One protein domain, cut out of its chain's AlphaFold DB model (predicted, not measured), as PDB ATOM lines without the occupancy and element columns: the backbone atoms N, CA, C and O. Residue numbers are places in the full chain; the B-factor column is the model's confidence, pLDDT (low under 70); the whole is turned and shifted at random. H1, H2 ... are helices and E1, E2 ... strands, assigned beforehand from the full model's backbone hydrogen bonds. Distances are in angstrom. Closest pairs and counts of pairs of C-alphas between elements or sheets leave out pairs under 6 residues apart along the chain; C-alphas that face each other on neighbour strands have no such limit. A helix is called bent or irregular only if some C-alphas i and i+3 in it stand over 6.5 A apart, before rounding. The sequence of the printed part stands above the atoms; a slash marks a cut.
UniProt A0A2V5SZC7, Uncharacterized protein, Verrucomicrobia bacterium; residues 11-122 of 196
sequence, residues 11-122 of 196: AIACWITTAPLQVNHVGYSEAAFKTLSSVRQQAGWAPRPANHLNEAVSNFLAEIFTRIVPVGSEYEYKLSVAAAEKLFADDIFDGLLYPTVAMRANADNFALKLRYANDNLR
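This is residues 11 to 122 of the 196 residues of an uncharacterized protein of Verrucomicrobia bacterium (UniProt A0A2V5SZC7). A small three-stranded sheet of E2, E3 and E4 lies between two groups of parts: H1, H2 and H3 gather on one side, while H4 and the far-out strand E1 lie on the other. H2 meets both H1 and H3, and E1 is tied to the last two residues by a short antiparallel pairing. The printed part has 112 residues, with four named helices and four named strands in the order E1 E2 H1 H2 H3 E3 E4 H4. The sheet has the order E2 E3 E4 and is mixed, and the class is mixed, helices and strands. The whole is compact, with a radius of gyration of the C-alphas of 14.7 A and spans of 37 by 36 by 28 A.

E1, residues 11 to 17, pairs with no named strand, but its residues 16 to 17 pair with residues 121 to 122. E2, residues 23 to 25, is an edge strand, parallel to E3, residues 95 to 99, at 35 degrees; N 97 and O 24 are 2.8 A apart, within hydrogen-bond range. E3 forms a hairpin with the other edge strand, E4, residues 108 to 112, antiparallel at 162 degrees, with N 96 and O 111 2.8 A apart. H1, residues 30 to 36, and H2, residues 52 to 65, only just touch, with 3 pairs of C-alphas within 8 A; the closest are those of Ala 32 and Ala 62, 6.2 A. They run the same way at a shallow tilt of 15 degrees. H2 touches H3, residues 74 to 87, with residues 61 to 65 alone, closest at the C-alphas of Ile 64 and Ser 80, 5.5 A. They run opposite ways at a steep tilt of 45 degrees. E2, H1 H2 H3 and E3 form a strand-helix-strand unit, two parallel neighbour strands with helices between them along the chain. H1 is not on the sheet; H2 only grazes it with residues 58 to 65, and H3 with residues 84 to 87. H4, residues 114 to 120, only just on the sheet with 5 pairs of C-alphas within 10 A, only grazes it too. In H1, H2 and H4 every O i to N i+4 pair is within hydrogen-bond range; in H3 6 of 10 are.

E1 begins at C-alpha 11, (-19.389, -5.126, -22.062), and is 19.5 A long. E2 measures 6.3 A, H1 10.0 A and H2 19.8 A. H3 is 20.3 A long and only just irregular: C-alphas 76 and 79 are 6.9 A apart. E3 is 13.6 A and E4 12.5 A long. H4, 9.8 A, ends at C-alpha 120, (-8.898, 0.728, -4.595).

The two C-alphas farthest apart are those of Ala 11 and Asn 51, 43.8 A. The printed part has no cut. The link from H1 to H2, residues 37 to 51, is long, and residues 70 to 75 stand free. The mean pLDDT of the printed part is 89.4; residues 42 to 44 and 46 to 47 are under 70.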
ATOM      1  N   ALA A  11     -19.067  -5.766 -23.329       96.50
ATOM      2  CA  ALA A  11     -19.389  -5.126 -22.062       96.50
ATOM      3  C   ALA A  11     -18.317  -4.081 -21.744       96.50
ATOM      4  O   ALA A  11     -17.121  -4.373 -21.797       96.50
ATOM      5  N   ILE A  12     -18.748  -2.866 -21.416       94.94
ATOM      6  CA  ILE A  12     -17.872  -1.756 -21.044       94.94
ATOM      7  C   ILE A  12     -18.180  -1.411 -19.594       94.94
ATOM      8  O   ILE A  12     -19.299  -1.019 -19.277       94.94
ATOM      9  N   ALA A  13     -17.196  -1.571 -18.714       96.06
ATOM     10  CA  ALA A  13     -17.338  -1.270 -17.295       96.06
ATOM     11  C   ALA A  13     -16.585   0.011 -16.927       96.06
ATOM     12  O   ALA A  13     -15.449   0.232 -17.348       96.06
ATOM     13  N   CYS A  14     -17.223   0.835 -16.104       95.94
ATOM     14  CA  CYS A  14     -16.658   2.037 -15.522       95.94
ATOM     15  C   CYS A  14     -16.351   1.789 -14.044       95.94
ATOM     16  O   CYS A  14     -17.202   1.316 -13.281       95.94
ATOM     17  N   TRP A  15     -15.129   2.133 -13.652       96.25
ATOM     18  CA  TRP A  15     -14.614   1.977 -12.299       96.25
ATOM     19  C   TRP A  15     -14.036   3.304 -11.831       96.25
ATOM     20  O   TRP A  15     -13.459   4.054 -12.618       96.25
ATOM     21  N   ILE A  16     -14.175   3.577 -10.539       96.19
ATOM     22  CA  ILE A  16     -13.636   4.778  -9.905       96.19
ATOM     23  C   ILE A  16     -12.527   4.362  -8.945       96.19
ATOM     24  O   ILE A  16     -12.717   3.438  -8.150       96.19
ATOM     25  N   THR A  17     -11.397   5.066  -8.987       96.75
ATOM     26  CA  THR A  17     -10.341   4.915  -7.985       96.75
ATOM     27  C   THR A  17     -10.780   5.531  -6.657       96.75
ATOM     28  O   THR A  17     -11.266   6.662  -6.613       96.75
ATOM     29  N   THR A  18     -10.616   4.805  -5.555       97.69
ATOM     30  CA  THR A  18     -10.997   5.267  -4.204       97.69
ATOM     31  C   THR A  18      -9.814   5.785  -3.384       97.69
ATOM     32  O   THR A  18     -10.012   6.355  -2.312       97.69
ATOM     33  N   ALA A  19      -8.597   5.650  -3.909       96.50
ATOM     34  CA  ALA A  19      -7.358   6.172  -3.344       96.50
ATOM     35  C   ALA A  19      -6.508   6.832  -4.448       96.50
ATOM     36  O   ALA A  19      -6.771   6.613  -5.634       96.50
ATOM     37  N   PRO A  20      -5.484   7.635  -4.106       95.25
ATOM     38  CA  PRO A  20      -4.512   8.112  -5.088       95.25
ATOM     39  C   PRO A  20      -3.887   6.945  -5.864       95.25
ATOM     40  O   PRO A  20      -3.535   5.935  -5.268       95.25
ATOM     41  N   LEU A  21      -3.774   7.086  -7.187       93.38
ATOM     42  CA  LEU A  21      -3.152   6.104  -8.074       93.38
ATOM     43  C   LEU A  21      -1.779   6.625  -8.506       93.38
ATOM     44  O   LEU A  21      -1.705   7.632  -9.216       93.38
ATOM     45  N   GLN A  22      -0.703   5.941  -8.121       92.50
ATOM     46  CA  GLN A  22       0.646   6.287  -8.557       92.50
ATOM     47  C   GLN A  22       1.103   5.352  -9.677       92.50
ATOM     48  O   GLN A  22       1.341   4.169  -9.462       92.50
ATOM     49  N   VAL A  23       1.271   5.882 -10.887       91.31
ATOM     50  CA  VAL A  23       1.693   5.097 -12.057       91.31
ATOM     51  C   VAL A  23       3.030   5.566 -12.597       91.31
ATOM     52  O   VAL A  23       3.327   6.761 -12.622       91.31
ATOM     53  N   ASN A  24       3.818   4.610 -13.078       89.81
ATOM     54  CA  ASN A  24       4.888   4.916 -14.014       89.81
ATOM     55  C   ASN A  24       4.286   5.087 -15.418       89.81
ATOM     56  O   ASN A  24       3.197   4.579 -15.686       89.81
ATOM     57  N   HIS A  25       4.974   5.774 -16.329       89.31
ATOM     58  CA  HIS A  25       4.461   6.003 -17.676       89.31
ATOM     59  C   HIS A  25       5.507   5.759 -18.768       89.31
ATOM     60  O   HIS A  25       6.687   6.073 -18.616       89.31
ATOM     61  N   VAL A  26       5.060   5.267 -19.924       90.50
ATOM     62  CA  VAL A  26       5.886   5.049 -21.127       90.50
ATOM     63  C   VAL A  26       5.077   5.343 -22.388       90.50
ATOM     64  O   VAL A  26       3.855   5.333 -22.346       90.50
ATOM     65  N   GLY A  27       5.727   5.622 -23.522       87.00
ATOM     66  CA  GLY A  27       5.011   5.839 -24.793       87.00
ATOM     67  C   GLY A  27       4.642   7.281 -25.131       87.00
ATOM     68  O   GLY A  27       4.211   7.544 -26.247       87.00
ATOM     69  N   TYR A  28       4.861   8.233 -24.223       86.19
ATOM     70  CA  TYR A  28       4.476   9.638 -24.399       86.19
ATOM     71  C   TYR A  28       5.566  10.480 -25.082       86.19
ATOM     72  O   TYR A  28       5.913  11.554 -24.591       86.19
ATOM     73  N   SER A  29       6.135   9.991 -26.190       84.94
ATOM     74  CA  SER A  29       7.083  10.754 -27.015       84.94
ATOM     75  C   SER A  29       6.385  11.422 -28.202       84.94
ATOM     76  O   SER A  29       5.387  10.918 -28.724       84.94
ATOM     77  N   GLU A  30       6.932  12.546 -28.671       84.00
ATOM     78  CA  GLU A  30       6.429  13.238 -29.868       84.00
ATOM     79  C   GLU A  30       6.437  12.316 -31.097       84.00
ATOM     80  O   GLU A  30       5.478  12.284 -31.869       84.00
ATOM     81  N   ALA A  31       7.488  11.504 -31.242       83.81
ATOM     82  CA  ALA A  31       7.606  10.532 -32.322       83.81
ATOM     83  C   ALA A  31       6.465   9.502 -32.297       83.81
ATOM     84  O   ALA A  31       5.880   9.222 -33.342       83.81
ATOM     85  N   ALA A  32       6.105   8.975 -31.122       86.44
ATOM     86  CA  ALA A  32       5.013   8.014 -30.989       86.44
ATOM     87  C   ALA A  32       3.656   8.630 -31.361       86.44
ATOM     88  O   ALA A  32       2.886   8.038 -32.120       86.44
ATOM     89  N   PHE A  33       3.382   9.851 -30.893       89.25
ATOM     90  CA  PHE A  33       2.133  10.556 -31.199       89.25
ATOM     91  C   PHE A  33       2.022  10.884 -32.690       89.25
ATOM     92  O   PHE A  33       0.954  10.712 -33.280       89.25
ATOM     93  N   LYS A  34       3.136  11.279 -33.318       88.44
ATOM     94  CA  LYS A  34       3.212  11.513 -34.760       88.44
ATOM     95  C   LYS A  34       2.961  10.233 -35.557       88.44
ATOM     96  O   LYS A  34       2.139  10.249 -36.469       88.44
ATOM     97  N   THR A  35       3.618   9.129 -35.199       87.88
ATOM     98  CA  THR A  35       3.437   7.822 -35.855       87.88
ATOM     99  C   THR A  35       1.990   7.343 -35.774       87.88
ATOM    100  O   THR A  35       1.445   6.856 -36.762       87.88
ATOM    101  N   LEU A  36       1.339   7.524 -34.623       88.88
ATOM    102  CA  LEU A  36      -0.051   7.117 -34.425       88.88
ATOM    103  C   LEU A  36      -1.077   8.130 -34.952       88.88
ATOM    104  O   LEU A  36      -2.268   7.833 -34.932       88.88
ATOM    105  N   SER A  37      -0.647   9.291 -35.459       89.94
ATOM    106  CA  SER A  37      -1.540  10.386 -35.869       89.94
ATOM    107  C   SER A  37      -2.502  10.804 -34.746       89.94
ATOM    108  O   SER A  37      -3.706  10.966 -34.965       89.94
ATOM    109  N   SER A  38      -1.968  10.934 -33.528       88.56
ATOM    110  CA  SER A  38      -2.720  11.403 -32.363       88.56
ATOM    111  C   SER A  38      -3.143  12.859 -32.539       88.56
ATOM    112  O   SER A  38      -2.385  13.674 -33.066       88.56
ATOM    113  N   VAL A  39      -4.346  13.199 -32.071       88.69
ATOM    114  CA  VAL A  39      -4.810  14.594 -31.984       88.69
ATOM    115  C   VAL A  39      -4.489  15.218 -30.624       88.69
ATOM    116  O   VAL A  39      -4.665  16.423 -30.442       88.69
ATOM    117  N   ARG A  40      -4.013  14.420 -29.659       83.56
ATOM    118  CA  ARG A  40      -3.519  14.925 -28.377       83.56
ATOM    119  C   ARG A  40      -2.164  15.596 -28.575       83.56
ATOM    120  O   ARG A  40      -1.291  15.084 -29.270       83.56
ATOM    121  N   GLN A  41      -1.962  16.716 -27.892       72.81
ATOM    122  CA  GLN A  41      -0.614  17.224 -27.664       72.81
ATOM    123  C   GLN A  41       0.060  16.381 -26.578       72.81
ATOM    124  O   GLN A  41      -0.617  15.851 -25.691       72.81
ATOM    125  N   GLN A  42       1.388  16.243 -26.647       68.00
ATOM    126  CA  GLN A  42       2.153  15.589 -25.587       68.00
ATOM    127  C   GLN A  42       1.813  16.253 -24.249       68.00
ATOM    128  O   GLN A  42       1.848  17.478 -24.124       68.00
ATOM    129  N   ALA A  43       1.436  15.447 -23.260       67.25
ATOM    130  CA  ALA A  43       0.988  15.981 -21.991       67.25
ATOM    131  C   ALA A  43       2.134  16.703 -21.268       67.25
ATOM    132  O   ALA A  43       3.243  16.179 -21.173       67.25
ATOM    133  N   GLY A  44       1.863  17.892 -20.721       66.06
ATOM    134  CA  GLY A  44       2.884  18.723 -20.066       66.06
ATOM    135  C   GLY A  44       3.499  18.113 -18.800       66.06
ATOM    136  O   GLY A  44       4.522  18.602 -18.333       66.06
ATOM    137  N   TRP A  45       2.898  17.049 -18.256       71.19
ATOM    138  CA  TRP A  45       3.440  16.285 -17.129       71.19
ATOM    139  C   TRP A  45       4.520  15.279 -17.539       71.19
ATOM    140  O   TRP A  45       5.235  14.797 -16.666       71.19
ATOM    141  N   ALA A  46       4.659  14.956 -18.832       68.31
ATOM    142  CA  ALA A  46       5.700  14.047 -19.287       68.31
ATOM    143  C   ALA A  46       7.069  14.735 -19.107       68.31
ATOM    144  O   ALA A  46       7.332  15.756 -19.756       68.31
ATOM    145  N   PRO A  47       7.947  14.226 -18.224       66.19
ATOM    146  CA  PRO A  47       9.228  14.853 -17.962       66.19
ATOM    147  C   PRO A  47      10.064  14.861 -19.239       66.19
ATOM    148  O   PRO A  47      10.191  13.852 -19.937       66.19
ATOM    149  N   ARG A  48      10.672  16.014 -19.535       73.38
ATOM    150  CA  ARG A  48      11.683  16.083 -20.590       73.38
ATOM    151  C   ARG A  48      12.879  15.226 -20.171       73.38
ATOM    152  O   ARG A  48      13.287  15.305 -19.010       73.38
ATOM    153  N   PRO A  49      13.452  14.426 -21.080       77.81
ATOM    154  CA  PRO A  49      14.635  13.648 -20.756       77.81
ATOM    155  C   PRO A  49      15.757  14.551 -20.236       77.81
ATOM    156  O   PRO A  49      16.099  15.553 -20.859       77.81
ATOM    157  N   ALA A  50      16.333  14.197 -19.087       81.88
ATOM    158  CA  ALA A  50      17.375  15.001 -18.444       81.88
ATOM    159  C   ALA A  50      18.714  14.987 -19.208       81.88
ATOM    160  O   ALA A  50      19.559  15.850 -18.991       81.88
ATOM    161  N   ASN A  51      18.928  13.983 -20.065       88.44
ATOM    162  CA  ASN A  51      20.132  13.800 -20.872       88.44
ATOM    163  C   ASN A  51      19.836  12.893 -22.089       88.44
ATOM    164  O   ASN A  51      18.774  12.272 -22.169       88.44
ATOM    165  N   HIS A  52      20.805  12.779 -23.002       88.31
ATOM    166  CA  HIS A  52      20.682  11.984 -24.231       88.31
ATOM    167  C   HIS A  52      20.459  10.482 -24.001       88.31
ATOM    168  O   HIS A  52      19.786   9.835 -24.800       88.31
ATOM    169  N   LEU A  53      20.996   9.909 -22.919       89.75
ATOM    170  CA  LEU A  53      20.763   8.502 -22.591       89.75
ATOM    171  C   LEU A  53      19.303   8.285 -22.178       89.75
ATOM    172  O   LEU A  53      18.645   7.386 -22.693       89.75
ATOM    173  N   ASN A  54      18.775   9.138 -21.299       87.12
ATOM    174  CA  ASN A  54      17.371   9.107 -20.896       87.12
ATOM    175  C   ASN A  54      16.441   9.332 -22.096       87.12
ATOM    176  O   ASN A  54      15.373   8.730 -22.162       87.12
ATOM    177  N   GLU A  55      16.842  10.174 -23.051       86.88
ATOM    178  CA  GLU A  55      16.095  10.402 -24.289       86.88
ATOM    179  C   GLU A  55      16.061   9.146 -25.162       86.88
ATOM    180  O   GLU A  55      14.987   8.717 -25.581       86.88
ATOM    181  N   ALA A  56      17.214   8.506 -25.374       89.56
ATOM    182  CA  ALA A  56      17.309   7.262 -26.130       89.56
ATOM    183  C   ALA A  56      16.472   6.140 -25.495       89.56
ATOM    184  O   ALA A  56      15.731   5.453 -26.198       89.56
ATOM    185  N   VAL A  57      16.532   5.993 -24.166       89.62
ATOM    186  CA  VAL A  57      15.717   5.018 -23.424       89.62
ATOM    187  C   VAL A  57      14.227   5.334 -23.557       89.62
ATOM    188  O   VAL A  57      13.443   4.436 -23.852       89.62
ATOM    189  N   SER A  58      13.828   6.597 -23.388       88.19
ATOM    190  CA  SER A  58      12.428   7.020 -23.518       88.19
ATOM    191  C   SER A  58      11.876   6.746 -24.919       88.19
ATOM    192  O   SER A  58      10.787   6.192 -25.060       88.19
ATOM    193  N   ASN A  59      12.655   7.051 -25.960       88.19
ATOM    194  CA  ASN A  59      12.270   6.801 -27.347       88.19
ATOM    195  C   ASN A  59      12.178   5.305 -27.663       88.19
ATOM    196  O   ASN A  59      11.215   4.886 -28.300       88.19
ATOM    197  N   PHE A  60      13.124   4.497 -27.173       92.19
ATOM    198  CA  PHE A  60      13.071   3.041 -27.312       92.19
ATOM    199  C   PHE A  60      11.826   2.450 -26.637       92.19
ATOM    200  O   PHE A  60      11.094   1.676 -27.252       92.19
ATOM    201  N   LEU A  61      11.549   2.846 -25.389       92.75
ATOM    202  CA  LEU A  61      10.344   2.415 -24.678       92.75
ATOM    203  C   LEU A  61       9.083   2.868 -25.413       92.75
ATOM    204  O   LEU A  61       8.132   2.101 -25.532       92.75
ATOM    205  N   ALA A  62       9.070   4.089 -25.946       90.62
ATOM    206  CA  ALA A  62       7.926   4.562 -26.699       90.62
ATOM    207  C   ALA A  62       7.682   3.726 -27.955       90.62
ATOM    208  O   ALA A  62       6.565   3.261 -28.158       90.62
ATOM    209  N   GLU A  63       8.727   3.444 -28.731       91.69
ATOM    210  CA  GLU A  63       8.636   2.616 -29.930       91.69
ATOM    211  C   GLU A  63       8.020   1.240 -29.640       91.69
ATOM    212  O   GLU A  63       7.073   0.836 -30.320       91.69
ATOM    213  N   ILE A  64       8.516   0.526 -28.623       93.38
ATOM    214  CA  ILE A  64       8.054  -0.842 -28.344       93.38
ATOM    215  C   ILE A  64       6.637  -0.882 -27.753       93.38
ATOM    216  O   ILE A  64       5.914  -1.843 -28.007       93.38
ATOM    217  N   PHE A  65       6.213   0.140 -26.996       92.88
ATOM    218  CA  PHE A  65       4.858   0.210 -26.425       92.88
ATOM    219  C   PHE A  65       3.809   0.730 -27.415       92.88
ATOM    220  O   PHE A  65       2.630   0.416 -27.265       92.88
ATOM    221  N   THR A  66       4.214   1.487 -28.441       91.69
ATOM    222  CA  THR A  66       3.300   2.004 -29.475       91.69
ATOM    223  C   THR A  66       3.394   1.269 -30.810       91.69
ATOM    224  O   THR A  66       2.851   1.734 -31.813       91.69
ATOM    225  N   ARG A  67       4.080   0.124 -30.851       90.62
ATOM    226  CA  ARG A  67       4.185  -0.701 -32.056       90.62
ATOM    227  C   ARG A  67       2.813  -1.251 -32.448       90.62
ATOM    228  O   ARG A  67       2.137  -1.896 -31.649       90.62
ATOM    229  N   ILE A  68       2.428  -1.035 -33.703       88.62
ATOM    230  CA  ILE A  68       1.263  -1.689 -34.303       88.62
ATOM    231  C   ILE A  68       1.668  -3.126 -34.629       88.62
ATOM    232  O   ILE A  68       2.475  -3.348 -35.529       88.62
ATOM    233  N   VAL A  69       1.128  -4.087 -33.885       88.50
ATOM    234  CA  VAL A  69       1.386  -5.516 -34.090       88.50
ATOM    235  C   VAL A  69       0.194  -6.128 -34.831       88.50
ATOM    236  O   VAL A  69      -0.933  -6.030 -34.341       88.50
ATOM    237  N   PRO A  70       0.397  -6.728 -36.018       87.00
ATOM    238  CA  PRO A  70      -0.665  -7.424 -36.735       87.00
ATOM    239  C   PRO A  70      -1.190  -8.639 -35.965       87.00
ATOM    240  O   PRO A  70      -0.453  -9.289 -35.223       87.00
ATOM    241  N   VAL A  71      -2.452  -8.994 -36.213       84.50
ATOM    242  CA  VAL A  71      -3.047 -10.235 -35.698       84.50
ATOM    243  C   VAL A  71      -2.226 -11.440 -36.167       84.50
ATOM    244  O   VAL A  71      -1.947 -11.573 -37.361       84.50
ATOM    245  N   GLY A  72      -1.868 -12.325 -35.239       90.31
ATOM    246  CA  GLY A  72      -0.999 -13.482 -35.474       90.31
ATOM    247  C   GLY A  72       0.497 -13.210 -35.269       90.31
ATOM    248  O   GLY A  72       1.292 -14.150 -35.336       90.31
ATOM    249  N   SER A  73       0.889 -11.957 -35.004       93.50
ATOM    250  CA  SER A  73       2.269 -11.555 -34.700       93.50
ATOM    251  C   SER A  73       2.467 -11.156 -33.234       93.50
ATOM    252  O   SER A  73       3.402 -10.430 -32.900       93.50
ATOM    253  N   GLU A  74       1.624 -11.641 -32.319       92.88
ATOM    254  CA  GLU A  74       1.629 -11.246 -30.903       92.88
ATOM    255  C   GLU A  74       2.969 -11.540 -30.200       92.88
ATOM    256  O   GLU A  74       3.307 -10.900 -29.204       92.88
ATOM    257  N   TYR A  75       3.794 -12.445 -30.745       92.94
ATOM    258  CA  TYR A  75       5.161 -12.699 -30.271       92.94
ATOM    259  C   TYR A  75       6.065 -11.452 -30.308       92.94
ATOM    260  O   TYR A  75       7.094 -11.410 -29.627       92.94
ATOM    261  N   GLU A  76       5.716 -10.428 -31.091       92.19
ATOM    262  CA  GLU A  76       6.444  -9.159 -31.143       92.19
ATOM    263  C   GLU A  76       6.287  -8.325 -29.866       92.19
ATOM    264  O   GLU A  76       7.159  -7.506 -29.569       92.19
ATOM    265  N   TYR A  77       5.264  -8.602 -29.047       92.62
ATOM    266  CA  TYR A  77       5.093  -7.975 -27.734       92.62
ATOM    267  C   TYR A  77       6.127  -8.424 -26.699       92.62
ATOM    268  O   TYR A  77       6.213  -7.832 -25.628       92.62
ATOM    269  N   LYS A  78       6.977  -9.418 -26.993       94.94
ATOM    270  CA  LYS A  78       7.994  -9.913 -26.046       94.94
ATOM    271  C   LYS A  78       8.878  -8.810 -25.446       94.94
ATOM    272  O   LYS A  78       9.262  -8.903 -24.286       94.94
ATOM    273  N   LEU A  79       9.200  -7.768 -26.223       93.31
ATOM    274  CA  LEU A  79      10.032  -6.658 -25.750       93.31
ATOM    275  C   LEU A  79       9.261  -5.715 -24.822       93.31
ATOM    276  O   LEU A  79       9.789  -5.348 -23.776       93.31
ATOM    277  N   SER A  80       8.028  -5.339 -25.176       93.75
ATOM    278  CA  SER A  80       7.200  -4.484 -24.318       93.75
ATOM    279  C   SER A  80       6.794  -5.210 -23.037       93.75
ATOM    280  O   SER A  80       6.813  -4.597 -21.976       93.75
ATOM    281  N   VAL A  81       6.538  -6.521 -23.102       93.75
ATOM    282  CA  VAL A  81       6.298  -7.373 -21.927       93.75
ATOM    283  C   VAL A  81       7.522  -7.398 -21.010       93.75
ATOM    284  O   VAL A  81       7.401  -7.062 -19.836       93.75
ATOM    285  N   ALA A  82       8.715  -7.700 -21.532       94.25
ATOM    286  CA  ALA A  82       9.938  -7.725 -20.722       94.25
ATOM    287  C   ALA A  82      10.270  -6.352 -20.104       94.25
ATOM    288  O   ALA A  82      10.734  -6.264 -18.966       94.25
ATOM    289  N   ALA A  83      10.021  -5.263 -20.839       93.38
ATOM    290  CA  ALA A  83      10.162  -3.912 -20.306       93.38
ATOM    291  C   ALA A  83       9.123  -3.627 -19.210       93.38
ATOM    292  O   ALA A  83       9.486  -3.102 -18.157       93.38
ATOM    293  N   ALA A  84       7.859  -4.010 -19.420       92.62
ATOM    294  CA  ALA A  84       6.801  -3.867 -18.428       92.62
ATOM    295  C   ALA A  84       7.169  -4.587 -17.126       92.62
ATOM    296  O   ALA A  84       7.127  -3.959 -16.077       92.62
ATOM    297  N   GLU A  85       7.644  -5.835 -17.171       91.06
ATOM    298  CA  GLU A  85       8.077  -6.571 -15.970       91.06
ATOM    299  C   GLU A  85       9.075  -5.781 -15.109       91.06
ATOM    300  O   GLU A  85       8.987  -5.794 -13.881       91.06
ATOM    301  N   LYS A  86      10.005  -5.047 -15.734       90.56
ATOM    302  CA  LYS A  86      10.954  -4.185 -15.012       90.56
ATOM    303  C   LYS A  86      10.308  -2.917 -14.474       90.56
ATOM    304  O   LYS A  86      10.601  -2.529 -13.347       90.56
ATOM    305  N   LEU A  87       9.426  -2.291 -15.245       89.12
ATOM    306  CA  LEU A  87       8.703  -1.086 -14.829       89.12
ATOM    307  C   LEU A  87       7.686  -1.372 -13.709       89.12
ATOM    308  O   LEU A  87       7.367  -0.468 -12.944       89.12
ATOM    309  N   PHE A  88       7.226  -2.621 -13.595       86.00
ATOM    310  CA  PHE A  88       6.321  -3.118 -12.553       86.00
ATOM    311  C   PHE A  88       7.026  -3.684 -11.311       86.00
ATOM    312  O   PHE A  88       6.348  -3.998 -10.329       86.00
ATOM    313  N   ALA A  89       8.353  -3.841 -11.343       84.81
ATOM    314  CA  ALA A  89       9.091  -4.599 -10.333       84.81
ATOM    315  C   ALA A  89       9.050  -3.976  -8.927       84.81
ATOM    316  O   ALA A  89       9.147  -4.702  -7.943       84.81
ATOM    317  N   ASP A  90       8.910  -2.654  -8.831       85.19
ATOM    318  CA  ASP A  90       8.904  -1.928  -7.559       85.19
ATOM    319  C   ASP A  90       7.471  -1.630  -7.090       85.19
ATOM    320  O   ASP A  90       6.582  -1.345  -7.895       85.19
ATOM    321  N   ASP A  91       7.229  -1.689  -5.784       85.75
ATOM    322  CA  ASP A  91       5.929  -1.443  -5.159       85.75
ATOM    323  C   ASP A  91       5.570   0.029  -4.982       85.75
ATOM    324  O   ASP A  91       4.400   0.313  -4.715       85.75
ATOM    325  N   ILE A  92       6.502   0.954  -5.239       89.81
ATOM    326  CA  ILE A  92       6.214   2.399  -5.271       89.81
ATOM    327  C   ILE A  92       5.194   2.801  -6.348       89.81
ATOM    328  O   ILE A  92       4.613   3.881  -6.259       89.81
ATOM    329  N   PHE A  93       4.990   1.970  -7.377       92.12
ATOM    330  CA  PHE A  93       3.988   2.193  -8.416       92.12
ATOM    331  C   PHE A  93       2.860   1.165  -8.310       92.12
ATOM    332  O   PHE A  93       3.087  -0.042  -8.192       92.12
ATOM    333  N   ASP A  94       1.634   1.656  -8.415       94.94
ATOM    334  CA  ASP A  94       0.394   0.889  -8.476       94.94
ATOM    335  C   ASP A  94       0.105   0.346  -9.879       94.94
ATOM    336  O   ASP A  94      -0.729  -0.545 -10.043       94.94
ATOM    337  N   GLY A  95       0.789   0.860 -10.904       94.19
ATOM    338  CA  GLY A  95       0.595   0.428 -12.280       94.19
ATOM    339  C   GLY A  95       1.476   1.134 -13.305       94.19
ATOM    340  O   GLY A  95       2.361   1.928 -12.973       94.19
ATOM    341  N   LEU A  96       1.188   0.842 -14.571       93.75
ATOM    342  CA  LEU A  96       1.828   1.415 -15.746       93.75
ATOM    343  C   LEU A  96       0.783   2.059 -16.655       93.75
ATOM    344  O   LEU A  96      -0.219   1.440 -17.017       93.75
ATOM    345  N   LEU A  97       1.076   3.290 -17.051       92.81
ATOM    346  CA  LEU A  97       0.293   4.106 -17.959       92.81
ATOM    347  C   LEU A  97       0.985   4.182 -19.325       92.81
ATOM    348  O   LEU A  97       2.176   4.490 -19.408       92.81
ATOM    349  N   TYR A  98       0.255   3.907 -20.402       92.44
ATOM    350  CA  TYR A  98       0.799   3.984 -21.759       92.44
ATOM    351  C   TYR A  98      -0.289   4.281 -22.799       92.44
ATOM    352  O   TYR A  98      -1.438   3.888 -22.604       92.44
ATOM    353  N   PRO A  99       0.023   4.941 -23.927       91.19
ATOM    354  CA  PRO A  99      -0.978   5.272 -24.935       91.19
ATOM    355  C   PRO A  99      -1.587   4.031 -25.587       91.19
ATOM    356  O   PRO A  99      -0.896   3.042 -25.848       91.19
ATOM    357  N   THR A 100      -2.872   4.100 -25.936       90.31
ATOM    358  CA  THR A 100      -3.511   3.015 -26.685       90.31
ATOM    359  C   THR A 100      -3.308   3.155 -28.192       90.31
ATOM    360  O   THR A 100      -3.691   4.150 -28.811       90.31
ATOM    361  N   VAL A 101      -2.737   2.124 -28.818       89.62
ATOM    362  CA  VAL A 101      -2.591   2.045 -30.281       89.62
ATOM    363  C   VAL A 101      -3.961   1.982 -30.964       89.62
ATOM    364  O   VAL A 101      -4.186   2.662 -31.964       89.62
ATOM    365  N   ALA A 102      -4.910   1.247 -30.373       85.56
ATOM    366  CA  ALA A 102      -6.258   1.040 -30.910       85.56
ATOM    367  C   ALA A 102      -7.110   2.317 -30.976       85.56
ATOM    368  O   ALA A 102      -8.143   2.323 -31.632       85.56
ATOM    369  N   MET A 103      -6.684   3.404 -30.326       87.75
ATOM    370  CA  MET A 103      -7.324   4.721 -30.434       87.75
ATOM    371  C   MET A 103      -6.330   5.799 -30.870       87.75
ATOM    372  O   MET A 103      -6.512   6.970 -30.541       87.75
ATOM    373  N   ARG A 104      -5.268   5.430 -31.601       89.88
ATOM    374  CA  ARG A 104      -4.277   6.383 -32.137       89.88
ATOM    375  C   ARG A 104      -3.640   7.269 -31.056       89.88
ATOM    376  O   ARG A 104      -3.462   8.464 -31.255       89.88
ATOM    377  N   ALA A 105      -3.357   6.703 -29.883       89.94
ATOM    378  CA  ALA A 105      -2.881   7.425 -28.701       89.94
ATOM    379  C   ALA A 105      -3.798   8.582 -28.243       89.94
ATOM    380  O   ALA A 105      -3.336   9.518 -27.595       89.94
ATOM    381  N   ASN A 106      -5.099   8.526 -28.553       88.88
ATOM    382  CA  ASN A 106      -6.108   9.475 -28.062       88.88
ATOM    383  C   ASN A 106      -6.827   8.998 -26.794       88.88
ATOM    384  O   ASN A 106      -7.758   9.654 -26.325       88.88
ATOM    385  N   ALA A 107      -6.374   7.882 -26.234       90.31
ATOM    386  CA  ALA A 107      -6.710   7.383 -24.913       90.31
ATOM    387  C   ALA A 107      -5.488   6.671 -24.325       90.31
ATOM    388  O   ALA A 107      -4.467   6.492 -25.001       90.31
ATOM    389  N   ASP A 108      -5.607   6.276 -23.067       91.56
ATOM    390  CA  ASP A 108      -4.533   5.647 -22.323       91.56
ATOM    391  C   ASP A 108      -4.971   4.260 -21.855       91.56
ATOM    392  O   ASP A 108      -6.127   4.044 -21.495       91.56
ATOM    393  N   ASN A 109      -4.034   3.323 -21.867       93.56
ATOM    394  CA  ASN A 109      -4.155   2.046 -21.196       93.56
ATOM    395  C   ASN A 109      -3.584   2.173 -19.784       93.56
ATOM    396  O   ASN A 109      -2.517   2.756 -19.581       93.56
ATOM    397  N   PHE A 110      -4.272   1.550 -18.832       93.19
ATOM    398  CA  PHE A 110      -3.792   1.361 -17.471       93.19
ATOM    399  C   PHE A 110      -3.611  -0.129 -17.224       93.19
ATOM    400  O   PHE A 110      -4.576  -0.890 -17.233       93.19
ATOM    401  N   ALA A 111      -2.375  -0.544 -16.978       93.75
ATOM    402  CA  ALA A 111      -2.095  -1.853 -16.414       93.75
ATOM    403  C   ALA A 111      -1.893  -1.670 -14.904       93.75
ATOM    404  O   ALA A 111      -0.969  -0.982 -14.478       93.75
ATOM    405  N   LEU A 112      -2.789  -2.226 -14.092       94.88
ATOM    406  CA  LEU A 112      -2.788  -2.052 -12.637       94.88
ATOM    407  C   LEU A 112      -2.251  -3.303 -11.942       94.88
ATOM    408  O   LEU A 112      -2.507  -4.427 -12.374       94.88
ATOM    409  N   LYS A 113      -1.542  -3.119 -10.827       94.19
ATOM    410  CA  LYS A 113      -1.218  -4.217  -9.914       94.19
ATOM    411  C   LYS A 113      -2.500  -4.737  -9.271       94.19
ATOM    412  O   LYS A 113      -3.347  -3.952  -8.849       94.19
ATOM    413  N   LEU A 114      -2.584  -6.058  -9.101       93.56
ATOM    414  CA  LEU A 114      -3.744  -6.712  -8.481       93.56
ATOM    415  C   LEU A 114      -4.071  -6.139  -7.099       93.56
ATOM    416  O   LEU A 114      -5.237  -5.888  -6.822       93.56
ATOM    417  N   ARG A 115      -3.053  -5.847  -6.272       93.75
ATOM    418  CA  ARG A 115      -3.253  -5.207  -4.957       93.75
ATOM    419  C   ARG A 115      -4.062  -3.912  -5.059       93.75
ATOM    420  O   ARG A 115      -4.985  -3.691  -4.295       93.75
ATOM    421  N   TYR A 116      -3.747  -3.066  -6.038       95.62
ATOM    422  CA  TYR A 116      -4.428  -1.791  -6.189       95.62
ATOM    423  C   TYR A 116      -5.825  -1.991  -6.774       95.62
ATOM    424  O   TYR A 116      -6.778  -1.390  -6.288       95.62
ATOM    425  N   ALA A 117      -5.947  -2.852  -7.787       94.69
ATOM    426  CA  ALA A 117      -7.221  -3.141  -8.431       94.69
ATOM    427  C   ALA A 117      -8.259  -3.706  -7.446       94.69
ATOM    428  O   ALA A 117      -9.413  -3.296  -7.484       94.69
ATOM    429  N   ASN A 118      -7.838  -4.599  -6.548       93.94
ATOM    430  CA  ASN A 118      -8.727  -5.235  -5.579       93.94
ATOM    431  C   ASN A 118      -9.161  -4.283  -4.457       93.94
ATOM    432  O   ASN A 118     -10.315  -4.322  -4.042       93.94
ATOM    433  N   ASP A 119      -8.254  -3.426  -3.986       95.75
ATOM    434  CA  ASP A 119      -8.498  -2.628  -2.780       95.75
ATOM    435  C   ASP A 119      -9.036  -1.224  -3.095       95.75
ATOM    436  O   ASP A 119      -9.718  -0.613  -2.270       95.75
ATOM    437  N   ASN A 120      -8.721  -0.691  -4.283       97.25
ATOM    438  CA  ASN A 120      -8.898   0.728  -4.595       97.25
ATOM    439  C   ASN A 120      -9.740   1.006  -5.845       97.25
ATOM    440  O   ASN A 120      -9.770   2.149  -6.305       97.25
ATOM    441  N   LEU A 121     -10.428   0.004  -6.401       96.44
ATOM    442  CA  LEU A 121     -11.412   0.211  -7.463       96.44
ATOM    443  C   LEU A 121     -12.820  -0.058  -6.951       96.44
ATOM    444  O   LEU A 121     -13.120  -1.111  -6.397       96.44
ATOM    445  N   ARG A 122     -13.715   0.892  -7.207       96.19
ATOM    446  CA  ARG A 122     -15.146   0.744  -6.958       96.19
ATOM    447  C   ARG A 122     -15.888   0.680  -8.283       96.19
ATOM    448  O   ARG A 122     -15.779   1.605  -9.091       96.19
TER     449      ARG A 122